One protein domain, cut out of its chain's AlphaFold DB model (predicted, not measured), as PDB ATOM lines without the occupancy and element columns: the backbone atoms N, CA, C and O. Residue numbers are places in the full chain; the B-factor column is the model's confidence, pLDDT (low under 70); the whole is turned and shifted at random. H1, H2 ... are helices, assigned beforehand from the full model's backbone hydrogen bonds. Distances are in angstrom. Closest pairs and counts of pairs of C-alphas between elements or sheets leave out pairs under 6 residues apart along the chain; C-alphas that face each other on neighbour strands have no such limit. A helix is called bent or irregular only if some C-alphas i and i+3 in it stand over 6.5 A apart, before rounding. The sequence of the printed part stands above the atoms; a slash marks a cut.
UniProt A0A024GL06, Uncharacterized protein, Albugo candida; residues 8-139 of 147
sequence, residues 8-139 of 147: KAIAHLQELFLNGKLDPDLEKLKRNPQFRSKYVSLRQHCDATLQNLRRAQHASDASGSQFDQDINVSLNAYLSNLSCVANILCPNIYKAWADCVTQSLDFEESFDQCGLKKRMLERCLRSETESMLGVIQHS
ATOM      1  N   LYS A   8     155.260 180.515 170.685       87.50
ATOM      2  CA  LYS A   8     154.874 179.479 169.702       87.50
ATOM      3  C   LYS A   8     153.617 179.838 168.901       87.50
ATOM      4  O   LYS A   8     153.604 179.679 167.686       87.50
ATOM      5  N   ALA A   9     152.582 180.339 169.578       85.44
ATOM      6  CA  ALA A   9     151.311 180.690 168.945       85.44
ATOM      7  C   ALA A   9     151.467 181.843 167.938       85.44
ATOM      8  O   ALA A   9     151.044 181.719 166.790       85.44
ATOM      9  N   ILE A  10     152.121 182.936 168.345       91.06
ATOM     10  CA  ILE A  10     152.305 184.097 167.471       91.06
ATOM     11  C   ILE A  10     153.310 183.817 166.353       91.06
ATOM     12  O   ILE A  10     153.065 184.212 165.218       91.06
ATOM     13  N   ALA A  11     154.379 183.067 166.639       88.81
ATOM     14  CA  ALA A  11     155.319 182.621 165.622       88.81
ATOM     15  C   ALA A  11     154.566 181.852 164.535       88.81
ATOM     16  O   ALA A  11     154.645 182.246 163.377       88.81
ATOM     17  N   HIS A  12     153.742 180.861 164.910       89.12
ATOM     18  CA  HIS A  12     152.912 180.101 163.974       89.12
ATOM     19  C   HIS A  12     151.993 180.991 163.123       89.12
ATOM     20  O   HIS A  12     151.933 180.827 161.906       89.12
ATOM     21  N   LEU A  13     151.313 181.973 163.723       88.62
ATOM     22  CA  LEU A  13     150.477 182.916 162.973       88.62
ATOM     23  C   LEU A  13     151.290 183.737 161.959       88.62
ATOM     24  O   LEU A  13     150.884 183.875 160.806       88.62
ATOM     25  N   GLN A  14     152.455 184.250 162.357       90.38
ATOM     26  CA  GLN A  14     153.354 184.943 161.436       90.38
ATOM     27  C   GLN A  14     153.850 184.017 160.317       90.38
ATOM     28  O   GLN A  14     153.999 184.457 159.177       90.38
ATOM     29  N   GLU A  15     154.057 182.726 160.602       89.12
ATOM     30  CA  GLU A  15     154.389 181.747 159.569       89.12
ATOM     31  C   GLU A  15     153.294 181.661 158.523       89.12
ATOM     32  O   GLU A  15     153.611 181.746 157.341       89.12
ATOM     33  N   LEU A  16     152.040 181.520 158.967       88.81
ATOM     34  CA  LEU A  16     150.855 181.449 158.116       88.81
ATOM     35  C   LEU A  16     150.689 182.701 157.239       88.81
ATOM     36  O   LEU A  16     150.214 182.611 156.106       88.81
ATOM     37  N   PHE A  17     151.101 183.867 157.742       88.69
ATOM     38  CA  PHE A  17     151.144 185.093 156.948       88.69
ATOM     39  C   PHE A  17     152.260 185.077 155.897       88.69
ATOM     40  O   PHE A  17     152.046 185.514 154.766       88.69
ATOM     41  N   LEU A  18     153.455 184.607 156.257       87.50
ATOM     42  CA  LEU A  18     154.622 184.606 155.371       87.50
ATOM     43  C   LEU A  18     154.476 183.648 154.189       87.50
ATOM     44  O   LEU A  18     154.946 183.949 153.097       87.50
ATOM     45  N   ASN A  19     153.864 182.489 154.409       87.38
ATOM     46  CA  ASN A  19     153.700 181.453 153.390       87.38
ATOM     47  C   ASN A  19     152.365 181.552 152.627       87.38
ATOM     48  O   ASN A  19     152.024 180.626 151.895       87.38
ATOM     49  N   GLY A  20     151.622 182.655 152.791       82.50
ATOM     50  CA  GLY A  20     150.401 182.952 152.031       82.50
ATOM     51  C   GLY A  20     149.216 182.033 152.337       82.50
ATOM     52  O   GLY A  20     148.189 182.090 151.666       82.50
ATOM     53  N   LYS A  21     149.312 181.182 153.369       83.81
ATOM     54  CA  LYS A  21     148.272 180.193 153.703       83.81
ATOM     55  C   LYS A  21     146.948 180.820 154.142       83.81
ATOM     56  O   LYS A  21     145.938 180.127 154.176       83.81
ATOM     57  N   LEU A  22     146.960 182.105 154.491       82.06
ATOM     58  CA  LEU A  22     145.787 182.863 154.925       82.06
ATOM     59  C   LEU A  22     145.326 183.899 153.893       82.06
ATOM     60  O   LEU A  22     144.333 184.570 154.151       82.06
ATOM     61  N   ASP A  23     145.998 184.035 152.744       78.19
ATOM     62  CA  ASP A  23     145.758 185.094 151.749       78.19
ATOM     63  C   ASP A  23     144.285 185.304 151.342       78.19
ATOM     64  O   ASP A  23     143.843 186.458 151.384       78.19
ATOM     65  N   PRO A  24     143.485 184.265 151.014       75.00
ATOM     66  CA  PRO A  24     142.079 184.468 150.641       75.00
ATOM     67  C   PRO A  24     141.222 185.034 151.786       75.00
ATOM     68  O   PRO A  24     140.261 185.764 151.542       75.00
ATOM     69  N   ASP A  25     141.588 184.761 153.038       79.69
ATOM     70  CA  ASP A  25     140.870 185.229 154.227       79.69
ATOM     71  C   ASP A  25     141.501 186.483 154.856       79.69
ATOM     72  O   ASP A  25     140.913 187.134 155.725       79.69
ATOM     73  N   LEU A  26     142.681 186.889 154.390       83.25
ATOM     74  CA  LEU A  26     143.452 187.984 154.969       83.25
ATOM     75  C   LEU A  26     142.828 189.356 154.679       83.25
ATOM     76  O   LEU A  26     142.972 190.296 155.463       83.25
ATOM     77  N   GLU A  27     142.045 189.461 153.604       83.06
ATOM     78  CA  GLU A  27     141.243 190.650 153.292       83.06
ATOM     79  C   GLU A  27     140.243 191.014 154.397       83.06
ATOM     80  O   GLU A  27     139.832 192.170 154.511       83.06
ATOM     81  N   LYS A  28     139.856 190.055 155.241       83.44
ATOM     82  CA  LYS A  28     138.972 190.291 156.392       83.44
ATOM     83  C   LYS A  28     139.739 190.951 157.532       83.44
ATOM     84  O   LYS A  28     139.283 191.942 158.102       83.44
ATOM     85  N   LEU A  29     140.953 190.472 157.790       85.19
ATOM     86  CA  LEU A  29     141.867 191.060 158.765       85.19
ATOM     87  C   LEU A  29     142.270 192.489 158.360       85.19
ATOM     88  O   LEU A  29     142.268 193.388 159.196       85.19
ATOM     89  N   LYS A  30     142.530 192.724 157.064       84.94
ATOM     90  CA  LYS A  30     142.831 194.060 156.513       84.94
ATOM     91  C   LYS A  30     141.659 195.037 156.631       84.94
ATOM     92  O   LYS A  30     141.890 196.241 156.728       84.94
ATOM     93  N   ARG A  31     140.417 194.545 156.615       86.38
ATOM     94  CA  ARG A  31     139.201 195.358 156.778       86.38
ATOM     95  C   ARG A  31     138.839 195.624 158.237       86.38
ATOM     96  O   ARG A  31     138.127 196.588 158.494       86.38
ATOM     97  N   ASN A  32     139.339 194.827 159.180       87.06
ATOM     98  CA  ASN A  32     139.123 195.051 160.606       87.06
ATOM     99  C   ASN A  32     140.080 196.146 161.130       87.06
ATOM    100  O   ASN A  32     141.282 195.892 161.223       87.06
ATOM    101  N   PRO A  33     139.598 197.344 161.520       84.56
ATOM    102  CA  PRO A  33     140.469 198.459 161.905       84.56
ATOM    103  C   PRO A  33     141.368 198.151 163.108       84.56
ATOM    104  O   PRO A  33     142.502 198.623 163.163       84.56
ATOM    105  N   GLN A  34     140.878 197.332 164.044       85.62
ATOM    106  CA  GLN A  34     141.586 196.969 165.270       85.62
ATOM    107  C   GLN A  34     142.798 196.071 164.993       85.62
ATOM    108  O   GLN A  34     143.839 196.225 165.630       85.62
ATOM    109  N   PHE A  35     142.674 195.138 164.045       89.31
ATOM    110  CA  PHE A  35     143.728 194.168 163.735       89.31
ATOM    111  C   PHE A  35     144.523 194.506 162.476       89.31
ATOM    112  O   PHE A  35     145.622 193.981 162.303       89.31
ATOM    113  N   ARG A  36     144.030 195.417 161.628       91.38
ATOM    114  CA  ARG A  36     144.739 195.884 160.431       91.38
ATOM    115  C   ARG A  36     146.096 196.482 160.785       91.38
ATOM    116  O   ARG A  36     147.089 196.107 160.169       91.38
ATOM    117  N   SER A  37     146.144 197.405 161.745       91.12
ATOM    118  CA  SER A  37     147.396 198.053 162.156       91.12
ATOM    119  C   SER A  37     148.387 197.029 162.711       91.12
ATOM    120  O   SER A  37     149.515 196.965 162.239       91.12
ATOM    121  N   LYS A  38     147.930 196.152 163.613       92.44
ATOM    122  CA  LYS A  38     148.728 195.055 164.181       92.44
ATOM    123  C   LYS A  38     149.285 194.131 163.099       92.44
ATOM    124  O   LYS A  38     150.482 193.865 163.085       92.44
ATOM    125  N   TYR A  39     148.447 193.687 162.162       91.94
ATOM    126  CA  TYR A  39     148.866 192.863 161.028       91.94
ATOM    127  C   TYR A  39     149.949 193.550 160.188       91.94
ATOM    128  O   TYR A  39     151.000 192.961 159.942       91.94
ATOM    129  N   VAL A  40     149.711 194.799 159.772       91.88
ATOM    130  CA  VAL A  40     150.664 195.561 158.954       91.88
ATOM    131  C   VAL A  40     151.992 195.726 159.690       91.88
ATOM    132  O   VAL A  40     153.036 195.429 159.114       91.88
ATOM    133  N   SER A  41     151.961 196.116 160.965       93.00
ATOM    134  CA  SER A  41     153.167 196.273 161.780       93.00
ATOM    135  C   SER A  41     153.927 194.958 161.952       93.00
ATOM    136  O   SER A  41     155.150 194.952 161.836       93.00
ATOM    137  N   LEU A  42     153.234 193.833 162.171       93.38
ATOM    138  CA  LEU A  42     153.878 192.519 162.277       93.38
ATOM    139  C   LEU A  42     154.616 192.152 160.984       93.38
ATOM    140  O   LEU A  42     155.772 191.736 161.052       93.38
ATOM    141  N   ARG A  43     153.984 192.358 159.820       92.12
ATOM    142  CA  ARG A  43     154.607 192.085 158.515       92.12
ATOM    143  C   ARG A  43     155.800 192.992 158.242       92.12
ATOM    144  O   ARG A  43     156.847 192.534 157.805       92.12
ATOM    145  N   GLN A  44     155.649 194.285 158.507       92.62
ATOM    146  CA  GLN A  44     156.677 195.275 158.193       92.62
ATOM    147  C   GLN A  44     157.902 195.166 159.101       92.62
ATOM    148  O   GLN A  44     159.019 195.370 158.633       92.62
ATOM    149  N   HIS A  45     157.707 194.855 160.382       92.50
ATOM    150  CA  HIS A  45     158.783 194.948 161.371       92.50
ATOM    151  C   HIS A  45     159.280 193.593 161.871       92.50
ATOM    152  O   HIS A  45     160.455 193.476 162.215       92.50
ATOM    153  N   CYS A  46     158.434 192.559 161.895       94.00
ATOM    154  CA  CYS A  46     158.774 191.300 162.558       94.00
ATOM    155  C   CYS A  46     159.039 190.127 161.610       94.00
ATOM    156  O   CYS A  46     159.651 189.154 162.057       94.00
ATOM    157  N   ASP A  47     158.693 190.215 160.322       92.31
ATOM    158  CA  ASP A  47     158.966 189.154 159.337       92.31
ATOM    159  C   ASP A  47     160.468 188.815 159.261       92.31
ATOM    160  O   ASP A  47     160.846 187.641 159.277       92.31
ATOM    161  N   ALA A  48     161.343 189.828 159.270       91.50
ATOM    162  CA  ALA A  48     162.794 189.632 159.256       91.50
ATOM    163  C   ALA A  48     163.299 188.912 160.520       91.50
ATOM    164  O   ALA A  48     164.110 187.990 160.440       91.50
ATOM    165  N   THR A  49     162.781 189.287 161.696       92.19
ATOM    166  CA  THR A  49     163.159 188.641 162.966       92.19
ATOM    167  C   THR A  49     162.720 187.177 163.016       92.19
ATOM    168  O   THR A  49     163.461 186.334 163.517       92.19
ATOM    169  N   LEU A  50     161.561 186.849 162.433       91.25
ATOM    170  CA  LEU A  50     161.075 185.475 162.333       91.25
ATOM    171  C   LEU A  50     161.920 184.639 161.366       91.25
ATOM    172  O   LEU A  50     162.252 183.493 161.660       91.25
ATOM    173  N   GLN A  51     162.305 185.202 160.218       90.94
ATOM    174  CA  GLN A  51     163.205 184.520 159.285       90.94
ATOM    175  C   GLN A  51     164.568 184.231 159.925       90.94
ATOM    176  O   GLN A  51     165.107 183.141 159.738       90.94
ATOM    177  N   ASN A  52     165.102 185.166 160.714       90.25
ATOM    178  CA  ASN A  52     166.341 184.956 161.463       90.25
ATOM    179  C   ASN A  52     166.191 183.854 162.517       90.25
ATOM    180  O   ASN A  52     167.068 182.999 162.614       90.25
ATOM    181  N   LEU A  53     165.068 183.821 163.245       89.25
ATOM    182  CA  LEU A  53     164.763 182.745 164.191       89.25
ATOM    183  C   LEU A  53     164.738 181.375 163.503       89.25
ATOM    184  O   LEU A  53     165.374 180.444 163.987       89.25
ATOM    185  N   ARG A  54     164.088 181.260 162.341       87.31
ATOM    186  CA  ARG A  54     164.075 180.013 161.561       87.31
ATOM    187  C   ARG A  54     165.468 179.589 161.121       87.31
ATOM    188  O   ARG A  54     165.816 178.422 161.244       87.31
ATOM    189  N   ARG A  55     166.275 180.522 160.606       87.44
ATOM    190  CA  ARG A  55     167.660 180.228 160.199       87.44
ATOM    191  C   ARG A  55     168.491 179.744 161.381       87.44
ATOM    192  O   ARG A  55     169.224 178.778 161.223       87.44
ATOM    193  N   ALA A  56     168.345 180.377 162.544       84.75
ATOM    194  CA  ALA A  56     169.034 179.962 163.760       84.75
ATOM    195  C   ALA A  56     168.596 178.558 164.209       84.75
ATOM    196  O   ALA A  56     169.446 177.736 164.518       84.75
ATOM    197  N   GLN A  57     167.294 178.252 164.166       82.56
ATOM    198  CA  GLN A  57     166.766 176.917 164.482       82.56
ATOM    199  C   GLN A  57     167.278 175.848 163.509       82.56
ATOM    200  O   GLN A  57     167.805 174.832 163.942       82.56
ATOM    201  N   HIS A  58     167.208 176.106 162.201       81.56
ATOM    202  CA  HIS A  58     167.722 175.183 161.189       81.56
ATOM    203  C   HIS A  58     169.233 174.972 161.285       81.56
ATOM    204  O   HIS A  58     169.702 173.863 161.041       81.56
ATOM    205  N   ALA A  59     169.991 176.018 161.624       76.94
ATOM    206  CA  ALA A  59     171.419 175.891 161.879       76.94
ATOM    207  C   ALA A  59     171.660 174.962 163.072       76.94
ATOM    208  O   ALA A  59     172.380 173.987 162.907       76.94
ATOM    209  N   SER A  60     170.977 175.186 164.202       70.44
ATOM    210  CA  SER A  60     171.081 174.340 165.399       70.44
ATOM    211  C   SER A  60     170.667 172.880 165.168       70.44
ATOM    212  O   SER A  60     171.259 171.985 165.762       70.44
ATOM    213  N   ASP A  61     169.674 172.623 164.315       67.94
ATOM    214  CA  ASP A  61     169.236 171.258 163.982       67.94
ATOM    215  C   ASP A  61     170.227 170.538 163.044       67.94
ATOM    216  O   ASP A  61     170.314 169.309 163.048       67.94
ATOM    217  N   ALA A  62     170.974 171.294 162.230       65.00
ATOM    218  CA  ALA A  62     171.982 170.768 161.310       65.00
ATOM    219  C   ALA A  62     173.362 170.588 161.974       65.00
ATOM    220  O   ALA A  62     174.095 169.659 161.623       65.00
ATOM    221  N   SER A  63     173.724 171.440 162.938       59.78
ATOM    222  CA  SER A  63     174.939 171.320 163.746       59.78
ATOM    223  C   SER A  63     174.680 170.438 164.972       59.78
ATOM    224  O   SER A  63     174.512 170.907 166.091       59.78
ATOM    225  N   GLY A  64     174.714 169.113 164.789       58.00
ATOM    226  CA  GLY A  64     174.549 168.130 165.874       58.00
ATOM    227  C   GLY A  64     175.558 168.216 167.039       58.00
ATOM    228  O   GLY A  64     175.462 167.429 167.977       58.00
ATOM    229  N   SER A  65     176.521 169.143 167.012       56.69
ATOM    230  CA  SER A  65     177.413 169.452 168.133       56.69
ATOM    231  C   SER A  65     178.259 170.702 167.854       56.69
ATOM    232  O   SER A  65     179.156 170.635 167.016       56.69
ATOM    233  N   GLN A  66     178.052 171.788 168.604       47.34
ATOM    234  CA  GLN A  66     179.121 172.629 169.175       47.34
ATOM    235  C   GLN A  66     178.518 173.613 170.193       47.34
ATOM    236  O   GLN A  66     177.667 174.443 169.884       47.34
ATOM    237  N   PHE A  67     178.917 173.426 171.450       52.56
ATOM    238  CA  PHE A  67     178.353 174.057 172.639       52.56
ATOM    239  C   PHE A  67     178.640 175.576 172.709       52.56
ATOM    240  O   PHE A  67     179.646 176.072 172.207       52.56
ATOM    241  N   ASP A  68     177.715 176.289 173.358       46.91
ATOM    242  CA  ASP A  68     177.686 177.709 173.754       46.91
ATOM    243  C   ASP A  68     177.528 178.798 172.677       46.91
ATOM    244  O   ASP A  68     176.728 179.719 172.882       46.91
ATOM    245  N   GLN A  69     178.202 178.734 171.525       49.41
ATOM    246  CA  GLN A  69     178.032 179.785 170.500       49.41
ATOM    247  C   GLN A  69     176.673 179.692 169.785       49.41
ATOM    248  O   GLN A  69     175.976 180.703 169.668       49.41
ATOM    249  N   ASP A  70     176.240 178.487 169.405       56.09
ATOM    250  CA  ASP A  70     174.960 178.277 168.706       56.09
ATOM    251  C   ASP A  70     173.739 178.537 169.607       56.09
ATOM    252  O   ASP A  70     172.711 179.050 169.152       56.09
ATOM    253  N   ILE A  71     173.858 178.271 170.915       58.06
ATOM    254  CA  ILE A  71     172.787 178.529 171.894       58.06
ATOM    255  C   ILE A  71     172.525 180.032 172.015       58.06
ATOM    256  O   ILE A  71     171.368 180.460 172.020       58.06
ATOM    257  N   ASN A  72     173.588 180.841 172.053       63.16
ATOM    258  CA  ASN A  72     173.475 182.295 172.121       63.16
ATOM    259  C   ASN A  72     172.862 182.883 170.842       63.16
ATOM    260  O   ASN A  72     172.048 183.800 170.926       63.16
ATOM    261  N   VAL A  73     173.175 182.332 169.663       66.56
ATOM    262  CA  VAL A  73     172.558 182.758 168.391       66.56
ATOM    263  C   VAL A  73     171.057 182.445 168.373       66.56
ATOM    264  O   VAL A  73     170.251 183.321 168.051       66.56
ATOM    265  N   SER A  74     170.669 181.230 168.771       79.69
ATOM    266  CA  SER A  74     169.263 180.808 168.831       79.69
ATOM    267  C   SER A  74     168.460 181.617 169.856       79.69
ATOM    268  O   SER A  74     167.367 182.107 169.553       79.69
ATOM    269  N   LEU A  75     169.031 181.856 171.041       83.88
ATOM    270  CA  LEU A  75     168.404 182.672 172.079       83.88
ATOM    271  C   LEU A  75     168.281 184.144 171.662       83.88
ATOM    272  O   LEU A  75     167.223 184.741 171.850       83.88
ATOM    273  N   ASN A  76     169.308 184.731 171.046       88.38
ATOM    274  CA  ASN A  76     169.249 186.116 170.576       88.38
ATOM    275  C   ASN A  76     168.206 186.302 169.470       88.38
ATOM    276  O   ASN A  76     167.457 187.284 169.482       88.38
ATOM    277  N   ALA A  77     168.109 185.353 168.535       89.75
ATOM    278  CA  ALA A  77     167.081 185.380 167.500       89.75
ATOM    279  C   ALA A  77     165.672 185.229 168.101       89.75
ATOM    280  O   ALA A  77     164.748 185.942 167.703       89.75
ATOM    281  N   TYR A  78     165.527 184.368 169.113       91.00
ATOM    282  CA  TYR A  78     164.288 184.200 169.867       91.00
ATOM    283  C   TYR A  78     163.868 185.492 170.571       91.00
ATOM    284  O   TYR A  78     162.745 185.958 170.387       91.00
ATOM    285  N   LEU A  79     164.773 186.100 171.343       91.88
ATOM    286  CA  LEU A  79     164.512 187.337 172.079       91.88
ATOM    287  C   LEU A  79     164.224 188.510 171.141       91.88
ATOM    288  O   LEU A  79     163.343 189.318 171.430       91.88
ATOM    289  N   SER A  80     164.901 188.574 169.992       92.69
ATOM    290  CA  SER A  80     164.637 189.585 168.964       92.69
ATOM    291  C   SER A  80     163.223 189.459 168.400       92.69
ATOM    292  O   SER A  80     162.506 190.456 168.297       92.69
ATOM    293  N   ASN A  81     162.789 188.237 168.068       94.38
ATOM    294  CA  ASN A  81     161.432 188.014 167.580       94.38
ATOM    295  C   ASN A  81     160.384 188.266 168.675       94.38
ATOM    296  O   ASN A  81     159.430 188.998 168.417       94.38
ATOM    297  N   LEU A  82     160.600 187.756 169.896       94.44
ATOM    298  CA  LEU A  82     159.750 188.020 171.062       94.44
ATOM    299  C   LEU A  82     159.577 189.524 171.289       94.44
ATOM    300  O   LEU A  82     158.447 189.992 171.384       94.44
ATOM    301  N   SER A  83     160.675 190.281 171.331       95.19
ATOM    302  CA  SER A  83     160.644 191.732 171.511       95.19
ATOM    303  C   SER A  83     159.817 192.407 170.420       95.19
ATOM    304  O   SER A  83     158.948 193.226 170.720       95.19
ATOM    305  N   CYS A  84     160.022 192.028 169.157       95.81
ATOM    306  CA  CYS A  84     159.287 192.618 168.044       95.81
ATOM    307  C   CYS A  84     157.774 192.378 168.156       95.81
ATOM    308  O   CYS A  84     156.986 193.325 168.140       95.81
ATOM    309  N   VAL A  85     157.354 191.119 168.323       96.06
ATOM    310  CA  VAL A  85     155.924 190.773 168.356       96.06
ATOM    311  C   VAL A  85     155.238 191.285 169.620       96.06
ATOM    312  O   VAL A  85     154.105 191.761 169.565       96.06
ATOM    313  N   ALA A  86     155.926 191.235 170.760       96.12
ATOM    314  CA  ALA A  86     155.367 191.631 172.043       96.12
ATOM    315  C   ALA A  86     155.209 193.151 172.167       96.12
ATOM    316  O   ALA A  86     154.218 193.597 172.739       96.12
ATOM    317  N   ASN A  87     156.101 193.946 171.568       96.25
ATOM    318  CA  ASN A  87     155.934 195.401 171.496       96.25
ATOM    319  C   ASN A  87     154.734 195.824 170.637       96.25
ATOM    320  O   ASN A  87     154.131 196.860 170.902       96.25
ATOM    321  N   ILE A  88     154.363 195.035 169.627       95.75
ATOM    322  CA  ILE A  88     153.209 195.343 168.771       95.75
ATOM    323  C   ILE A  88     151.901 194.899 169.430       95.75
ATOM    324  O   ILE A  88     150.915 195.635 169.421       95.75
ATOM    325  N   LEU A  89     151.875 193.685 169.980       95.44
ATOM    326  CA  LEU A  89     150.635 193.065 170.450       95.44
ATOM    327  C   LEU A  89     150.341 193.349 171.922       95.44
ATOM    328  O   LEU A  89     149.189 193.556 172.289       95.44
ATOM    329  N   CYS A  90     151.376 193.372 172.758       96.75
ATOM    330  CA  CYS A  90     151.256 193.391 174.213       96.75
ATOM    331  C   CYS A  90     152.241 194.382 174.870       96.75
ATOM    332  O   CYS A  90     152.888 194.005 175.851       96.75
ATOM    333  N   PRO A  91     152.373 195.642 174.393       96.19
ATOM    334  CA  PRO A  91     153.480 196.536 174.758       96.19
ATOM    335  C   PRO A  91     153.626 196.760 176.265       96.19
ATOM    336  O   PRO A  91     154.721 196.663 176.810       96.19
ATOM    337  N   ASN A  92     152.515 196.996 176.967       96.81
ATOM    338  CA  ASN A  92     152.539 197.265 178.407       96.81
ATOM    339  C   ASN A  92     152.964 196.036 179.221       96.81
ATOM    340  O   ASN A  92     153.718 196.147 180.185       96.81
ATOM    341  N   ILE A  93     152.488 194.853 178.824       95.75
ATOM    342  CA  ILE A  93     152.794 193.596 179.520       95.75
ATOM    343  C   ILE A  93     154.226 193.160 179.201       95.75
ATOM    344  O   ILE A  93     154.934 192.682 180.086       95.75
ATOM    345  N   TYR A  94     154.667 193.379 177.960       96.31
ATOM    346  CA  TYR A  94     156.046 193.163 177.547       96.31
ATOM    347  C   TYR A  94     157.007 194.032 178.347       96.31
ATOM    348  O   TYR A  94     157.934 193.496 178.943       96.31
ATOM    349  N   LYS A  95     156.739 195.341 178.431       96.06
ATOM    350  CA  LYS A  95     157.539 196.271 179.228       96.06
ATOM    351  C   LYS A  95     157.641 195.821 180.684       96.06
ATOM    352  O   LYS A  95     158.739 195.699 181.199       96.06
ATOM    353  N   ALA A  96     156.518 195.476 181.317       94.69
ATOM    354  CA  ALA A  96     156.529 195.011 182.703       94.69
ATOM    355  C   ALA A  96     157.378 193.741 182.905       94.69
ATOM    356  O   ALA A  96     158.059 193.606 183.922       94.69
ATOM    357  N   TRP A  97     157.325 192.790 181.966       94.31
ATOM    358  CA  TRP A  97     158.173 191.598 182.008       94.31
ATOM    359  C   TRP A  97     159.650 191.937 181.765       94.31
ATOM    360  O   TRP A  97     160.493 191.477 182.530       94.31
ATOM    361  N   ALA A  98     159.953 192.760 180.759       92.56
ATOM    362  CA  ALA A  98     161.312 193.171 180.420       92.56
ATOM    363  C   ALA A  98     161.977 193.930 181.577       92.56
ATOM    364  O   ALA A  98     163.065 193.549 181.992       92.56
ATOM    365  N   ASP A  99     161.282 194.905 182.171       92.81
ATOM    366  CA  ASP A  99     161.766 195.669 183.327       92.81
ATOM    367  C   ASP A  99     162.087 194.740 184.512       92.81
ATOM    368  O   ASP A  99     163.097 194.907 185.189       92.81
ATOM    369  N   CYS A 100     161.257 193.715 184.740       91.56
ATOM    370  CA  CYS A 100     161.496 192.718 185.785       91.56
ATOM    371  C   CYS A 100     162.746 191.874 185.512       91.56
ATOM    372  O   CYS A 100     163.532 191.626 186.423       91.56
ATOM    373  N   VAL A 101     162.936 191.434 184.265       88.50
ATOM    374  CA  VAL A 101     164.119 190.658 183.864       88.50
ATOM    375  C   VAL A 101     165.384 191.500 184.005       88.50
ATOM    376  O   VAL A 101     166.366 191.002 184.545       88.50
ATOM    377  N   THR A 102     165.354 192.768 183.585       88.12
ATOM    378  CA  THR A 102     166.476 193.702 183.754       88.12
ATOM    379  C   THR A 102     166.818 193.900 185.228       88.12
ATOM    380  O   THR A 102     167.969 193.727 185.601       88.12
ATOM    381  N   GLN A 103     165.823 194.144 186.085       86.31
ATOM    382  CA  GLN A 103     166.052 194.261 187.530       86.31
ATOM    383  C   GLN A 103     166.629 192.971 188.125       86.31
ATOM    384  O   GLN A 103     167.571 193.025 188.904       86.31
ATOM    385  N   SER A 104     166.110 191.804 187.734       83.44
ATOM    386  CA  SER A 104     166.615 190.518 188.240       83.44
ATOM    387  C   SER A 104     168.084 190.296 187.857       83.44
ATOM    388  O   SER A 104     168.849 189.770 188.657       83.44
ATOM    389  N   LEU A 105     168.493 190.737 186.661       79.94
ATOM    390  CA  LEU A 105     169.895 190.713 186.233       79.94
ATOM    391  C   LEU A 105     170.767 191.664 187.061       79.94
ATOM    392  O   LEU A 105     171.858 191.272 187.466       79.94
ATOM    393  N   ASP A 106     170.282 192.878 187.332       78.81
ATOM    394  CA  ASP A 106     171.020 193.900 188.087       78.81
ATOM    395  C   ASP A 106     171.252 193.505 189.558       78.81
ATOM    396  O   ASP A 106     172.233 193.933 190.164       78.81
ATOM    397  N   PHE A 107     170.364 192.683 190.128       74.19
ATOM    398  CA  PHE A 107     170.441 192.221 191.519       74.19
ATOM    399  C   PHE A 107     170.940 190.772 191.680       74.19
ATOM    400  O   PHE A 107     170.900 190.247 192.790       74.19
ATOM    401  N   GLU A 108     171.404 190.118 190.604       72.94
ATOM    402  CA  GLU A 108     171.773 188.686 190.588       72.94
ATOM    403  C   GLU A 108     170.660 187.756 191.132       72.94
ATOM    404  O   GLU A 108     170.913 186.676 191.673       72.94
ATOM    405  N   GLU A 109     169.398 188.164 190.987       67.56
ATOM    406  CA  GLU A 109     168.238 187.419 191.467       67.56
ATOM    407  C   GLU A 109     167.700 186.448 190.405       67.56
ATOM    408  O   GLU A 109     167.795 186.664 189.194       67.56
ATOM    409  N   SER A 110     167.078 185.352 190.858       72.25
ATOM    410  CA  SER A 110     166.439 184.392 189.949       72.25
ATOM    411  C   SER A 110     165.284 185.030 189.165       72.25
ATOM    412  O   SER A 110     164.407 185.690 189.731       72.25
ATOM    413  N   PHE A 111     165.195 184.698 187.871       74.12
ATOM    414  CA  PHE A 111     164.066 185.049 187.000       74.12
ATOM    415  C   PHE A 111     162.710 184.497 187.460       74.12
ATOM    416  O   PHE A 111     161.672 184.915 186.936       74.12
ATOM    417  N   ASP A 112     162.685 183.590 188.438       75.88
ATOM    418  CA  ASP A 112     161.456 183.021 188.995       75.88
ATOM    419  C   ASP A 112     160.497 184.099 189.518       75.88
ATOM    420  O   ASP A 112     159.274 183.978 189.368       75.88
ATOM    421  N   GLN A 113     161.036 185.208 190.036       80.62
ATOM    422  CA  GLN A 113     160.240 186.348 190.497       80.62
ATOM    423  C   GLN A 113     159.459 187.029 189.357       80.62
ATOM    424  O   GLN A 113     158.370 187.578 189.558       80.62
ATOM    425  N   CYS A 114     159.950 186.921 188.119       89.81
ATOM    426  CA  CYS A 114     159.270 187.412 186.922       89.81
ATOM    427  C   CYS A 114     158.244 186.422 186.357       89.81
ATOM    428  O   CYS A 114     157.551 186.743 185.385       89.81
ATOM    429  N   GLY A 115     158.070 185.248 186.976       90.06
ATOM    430  CA  GLY A 115     157.206 184.172 186.488       90.06
ATOM    431  C   GLY A 115     155.739 184.574 186.298       90.06
ATOM    432  O   GLY A 115     155.099 184.150 185.333       90.06
ATOM    433  N   LEU A 116     155.189 185.440 187.160       91.44
ATOM    434  CA  LEU A 116     153.832 185.969 186.962       91.44
ATOM    435  C   LEU A 116     153.747 186.843 185.704       91.44
ATOM    436  O   LEU A 116     152.859 186.637 184.876       91.44
ATOM    437  N   LYS A 117     154.689 187.778 185.537       93.81
ATOM    438  CA  LYS A 117     154.724 188.704 184.395       93.81
ATOM    439  C   LYS A 117     154.956 187.957 183.082       93.81
ATOM    440  O   LYS A 117     154.273 188.228 182.098       93.81
ATOM    441  N   LYS A 118     155.816 186.931 183.104       94.06
ATOM    442  CA  LYS A 118     155.999 185.982 182.000       94.06
ATOM    443  C   LYS A 118     154.664 185.347 181.590       94.06
ATOM    444  O   LYS A 118     154.272 185.450 180.431       94.06
ATOM    445  N   ARG A 119     153.933 184.736 182.533       94.06
ATOM    446  CA  ARG A 119     152.638 184.083 182.249       94.06
ATOM    447  C   ARG A 119     151.591 185.059 181.715       94.06
ATOM    448  O   ARG A 119     150.789 184.688 180.862       94.06
ATOM    449  N   MET A 120     151.574 186.295 182.214       95.50
ATOM    450  CA  MET A 120     150.681 187.337 181.698       95.50
ATOM    451  C   MET A 120     151.002 187.679 180.242       95.50
ATOM    452  O   MET A 120     150.084 187.788 179.430       95.50
ATOM    453  N   LEU A 121     152.286 187.794 179.898       96.00
ATOM    454  CA  LEU A 121     152.706 188.061 178.527       96.00
ATOM    455  C   LEU A 121     152.329 186.912 177.587       96.00
ATOM    456  O   LEU A 121     151.748 187.153 176.532       96.00
ATOM    457  N   GLU A 122     152.572 185.666 177.994       95.38
ATOM    458  CA  GLU A 122     152.182 184.479 177.222       95.38
ATOM    459  C   GLU A 122     150.672 184.420 176.968       95.38
ATOM    460  O   GLU A 122     150.236 184.112 175.857       95.38
ATOM    461  N   ARG A 123     149.859 184.733 177.988       96.12
ATOM    462  CA  ARG A 123     148.398 184.802 177.849       96.12
ATOM    463  C   ARG A 123     147.973 185.902 176.885       96.12
ATOM    464  O   ARG A 123     147.100 185.656 176.061       96.12
ATOM    465  N   CYS A 124     148.593 187.078 176.963       96.94
ATOM    466  CA  CYS A 124     148.294 188.176 176.050       96.94
ATOM    467  C   CYS A 124     148.627 187.809 174.599       96.94
ATOM    468  O   CYS A 124     147.758 187.893 173.738       96.94
ATOM    469  N   LEU A 125     149.841 187.310 174.339       95.62
ATOM    470  CA  LEU A 125     150.265 186.904 172.995       95.62
ATOM    471  C   LEU A 125     149.351 185.822 172.409       95.62
ATOM    472  O   LEU A 125     149.008 185.873 171.227       95.62
ATOM    473  N   ARG A 126     148.930 184.858 173.234       95.06
ATOM    474  CA  ARG A 126     147.971 183.826 172.832       95.06
ATOM    475  C   ARG A 126     146.602 184.419 172.496       95.06
ATOM    476  O   ARG A 126     146.097 184.150 171.416       95.06
ATOM    477  N   SER A 127     146.041 185.246 173.377       95.06
ATOM    478  CA  SER A 127     144.724 185.865 173.178       95.06
ATOM    479  C   SER A 127     144.685 186.771 171.944       95.06
ATOM    480  O   SER A 127     143.724 186.736 171.178       95.06
ATOM    481  N   GLU A 128     145.749 187.536 171.698       94.81
ATOM    482  CA  GLU A 128     145.898 188.354 170.490       94.81
ATOM    483  C   GLU A 128     145.967 187.484 169.229       94.81
ATOM    484  O   GLU A 128     145.274 187.753 168.247       94.81
ATOM    485  N   THR A 129     146.728 186.388 169.282       93.38
ATOM    486  CA  THR A 129     146.812 185.413 168.184       93.38
ATOM    487  C   THR A 129     145.446 184.794 167.878       93.38
ATOM    488  O   THR A 129     145.021 184.771 166.724       93.38
ATOM    489  N   GLU A 130     144.739 184.323 168.906       92.81
ATOM    490  CA  GLU A 130     143.399 183.736 168.793       92.81
ATOM    491  C   GLU A 130     142.383 184.748 168.264       92.81
ATOM    492  O   GLU A 130     141.557 184.399 167.427       92.81
ATOM    493  N   SER A 131     142.474 186.014 168.675       92.38
ATOM    494  CA  SER A 131     141.575 187.067 168.194       92.38
ATOM    495  C   SER A 131     141.800 187.371 166.712       92.38
ATOM    496  O   SER A 131     140.840 187.477 165.948       92.38
ATOM    497  N   MET A 132     143.063 187.452 166.275       91.31
ATOM    498  CA  MET A 132     143.400 187.632 164.859       91.31
ATOM    499  C   MET A 132     142.940 186.438 164.014       91.31
ATOM    500  O   MET A 132     142.330 186.637 162.964       91.31
ATOM    501  N   LEU A 133     143.164 185.205 164.484       89.06
ATOM    502  CA  LEU A 133     142.661 183.989 163.830       89.06
ATOM    503  C   LEU A 133     141.128 183.936 163.812       89.06
ATOM    504  O   LEU A 133     140.540 183.561 162.800       89.06
ATOM    505  N   GLY A 134     140.473 184.371 164.887       86.44
ATOM    506  CA  GLY A 134     139.021 184.455 164.988       86.44
ATOM    507  C   GLY A 134     138.424 185.366 163.918       86.44
ATOM    508  O   GLY A 134     137.483 184.966 163.243       86.44
ATOM    509  N   VAL A 135     139.013 186.540 163.672       85.50
ATOM    510  CA  VAL A 135     138.575 187.450 162.591       85.50
ATOM    511  C   VAL A 135     138.697 186.804 161.207       85.50
ATOM    512  O   VAL A 135     137.844 187.015 160.342       85.50
ATOM    513  N   ILE A 136     139.738 186.002 160.999       82.38
ATOM    514  CA  ILE A 136     139.964 185.270 159.749       82.38
ATOM    515  C   ILE A 136     138.899 184.167 159.581       82.38
ATOM    516  O   ILE A 136     138.294 184.056 158.513       82.38
ATOM    517  N   GLN A 137     138.607 183.407 160.644       76.56
ATOM    518  CA  GLN A 137     137.755 182.207 160.613       76.56
ATOM    519  C   GLN A 137     136.239 182.475 160.764       76.56
ATOM    520  O   GLN A 137     135.438 181.866 160.061       76.56
ATOM    521  N   HIS A 138     135.802 183.395 161.637       59.12
ATOM    522  CA  HIS A 138     134.384 183.587 162.029       59.12
ATOM    523  C   HIS A 138     133.473 184.225 160.965       59.12
ATOM    524  O   HIS A 138     132.294 184.476 161.203       59.12
ATOM    525  N   SER A 139     133.985 184.482 159.769       51.72
ATOM    526  CA  SER A 139     133.202 185.029 158.653       51.72
ATOM    527  C   SER A 139     132.617 183.954 157.729       51.72
ATOM    528  O   SER A 139     131.936 184.297 156.769       51.72
TER     529      SER A 139
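This is residues 8 to 139 of the 147 residues of an uncharacterized protein of Albugo candida (UniProt A0A024GL06). Two helical hairpins, H3b with H4 and H5 with H6, spread as a V; H1 packs on H6, whose end meets H2 at a corner. The printed part, 132 residues with six named helices, is all helix. It is only just compact, close to loose: radius of gyration of the C-alphas 16.5 A, spans 49 by 35 by 20 A.

H1, residues 8 to 18, begins at (154.874, 179.479, 169.702); H2 is 23 to 31. H3, 33 to 62, one helix by its hydrogen bonds, is bent, C-alphas 45 and 48 being 7.0 A apart: H3a ends at 45, H3b begins at 48. H4 is 69 to 89, H5 91 to 106; H6, 111 to 137, ends at (137.755, 182.207, 160.613).

Hairpin H3b and H4 has closest C-alphas 53 and 77, 4.8 A; hairpin H5 and H6, 97 and 117, 5.1 A. Within hydrogen-bond range, H2 has 2 of 5 O i to N i+4 pairs and 4 of 6 O i to N i+3 pairs.

The printed part has no cut; pLDDT is under 70 at 61 to 73, 109, 138 and 139.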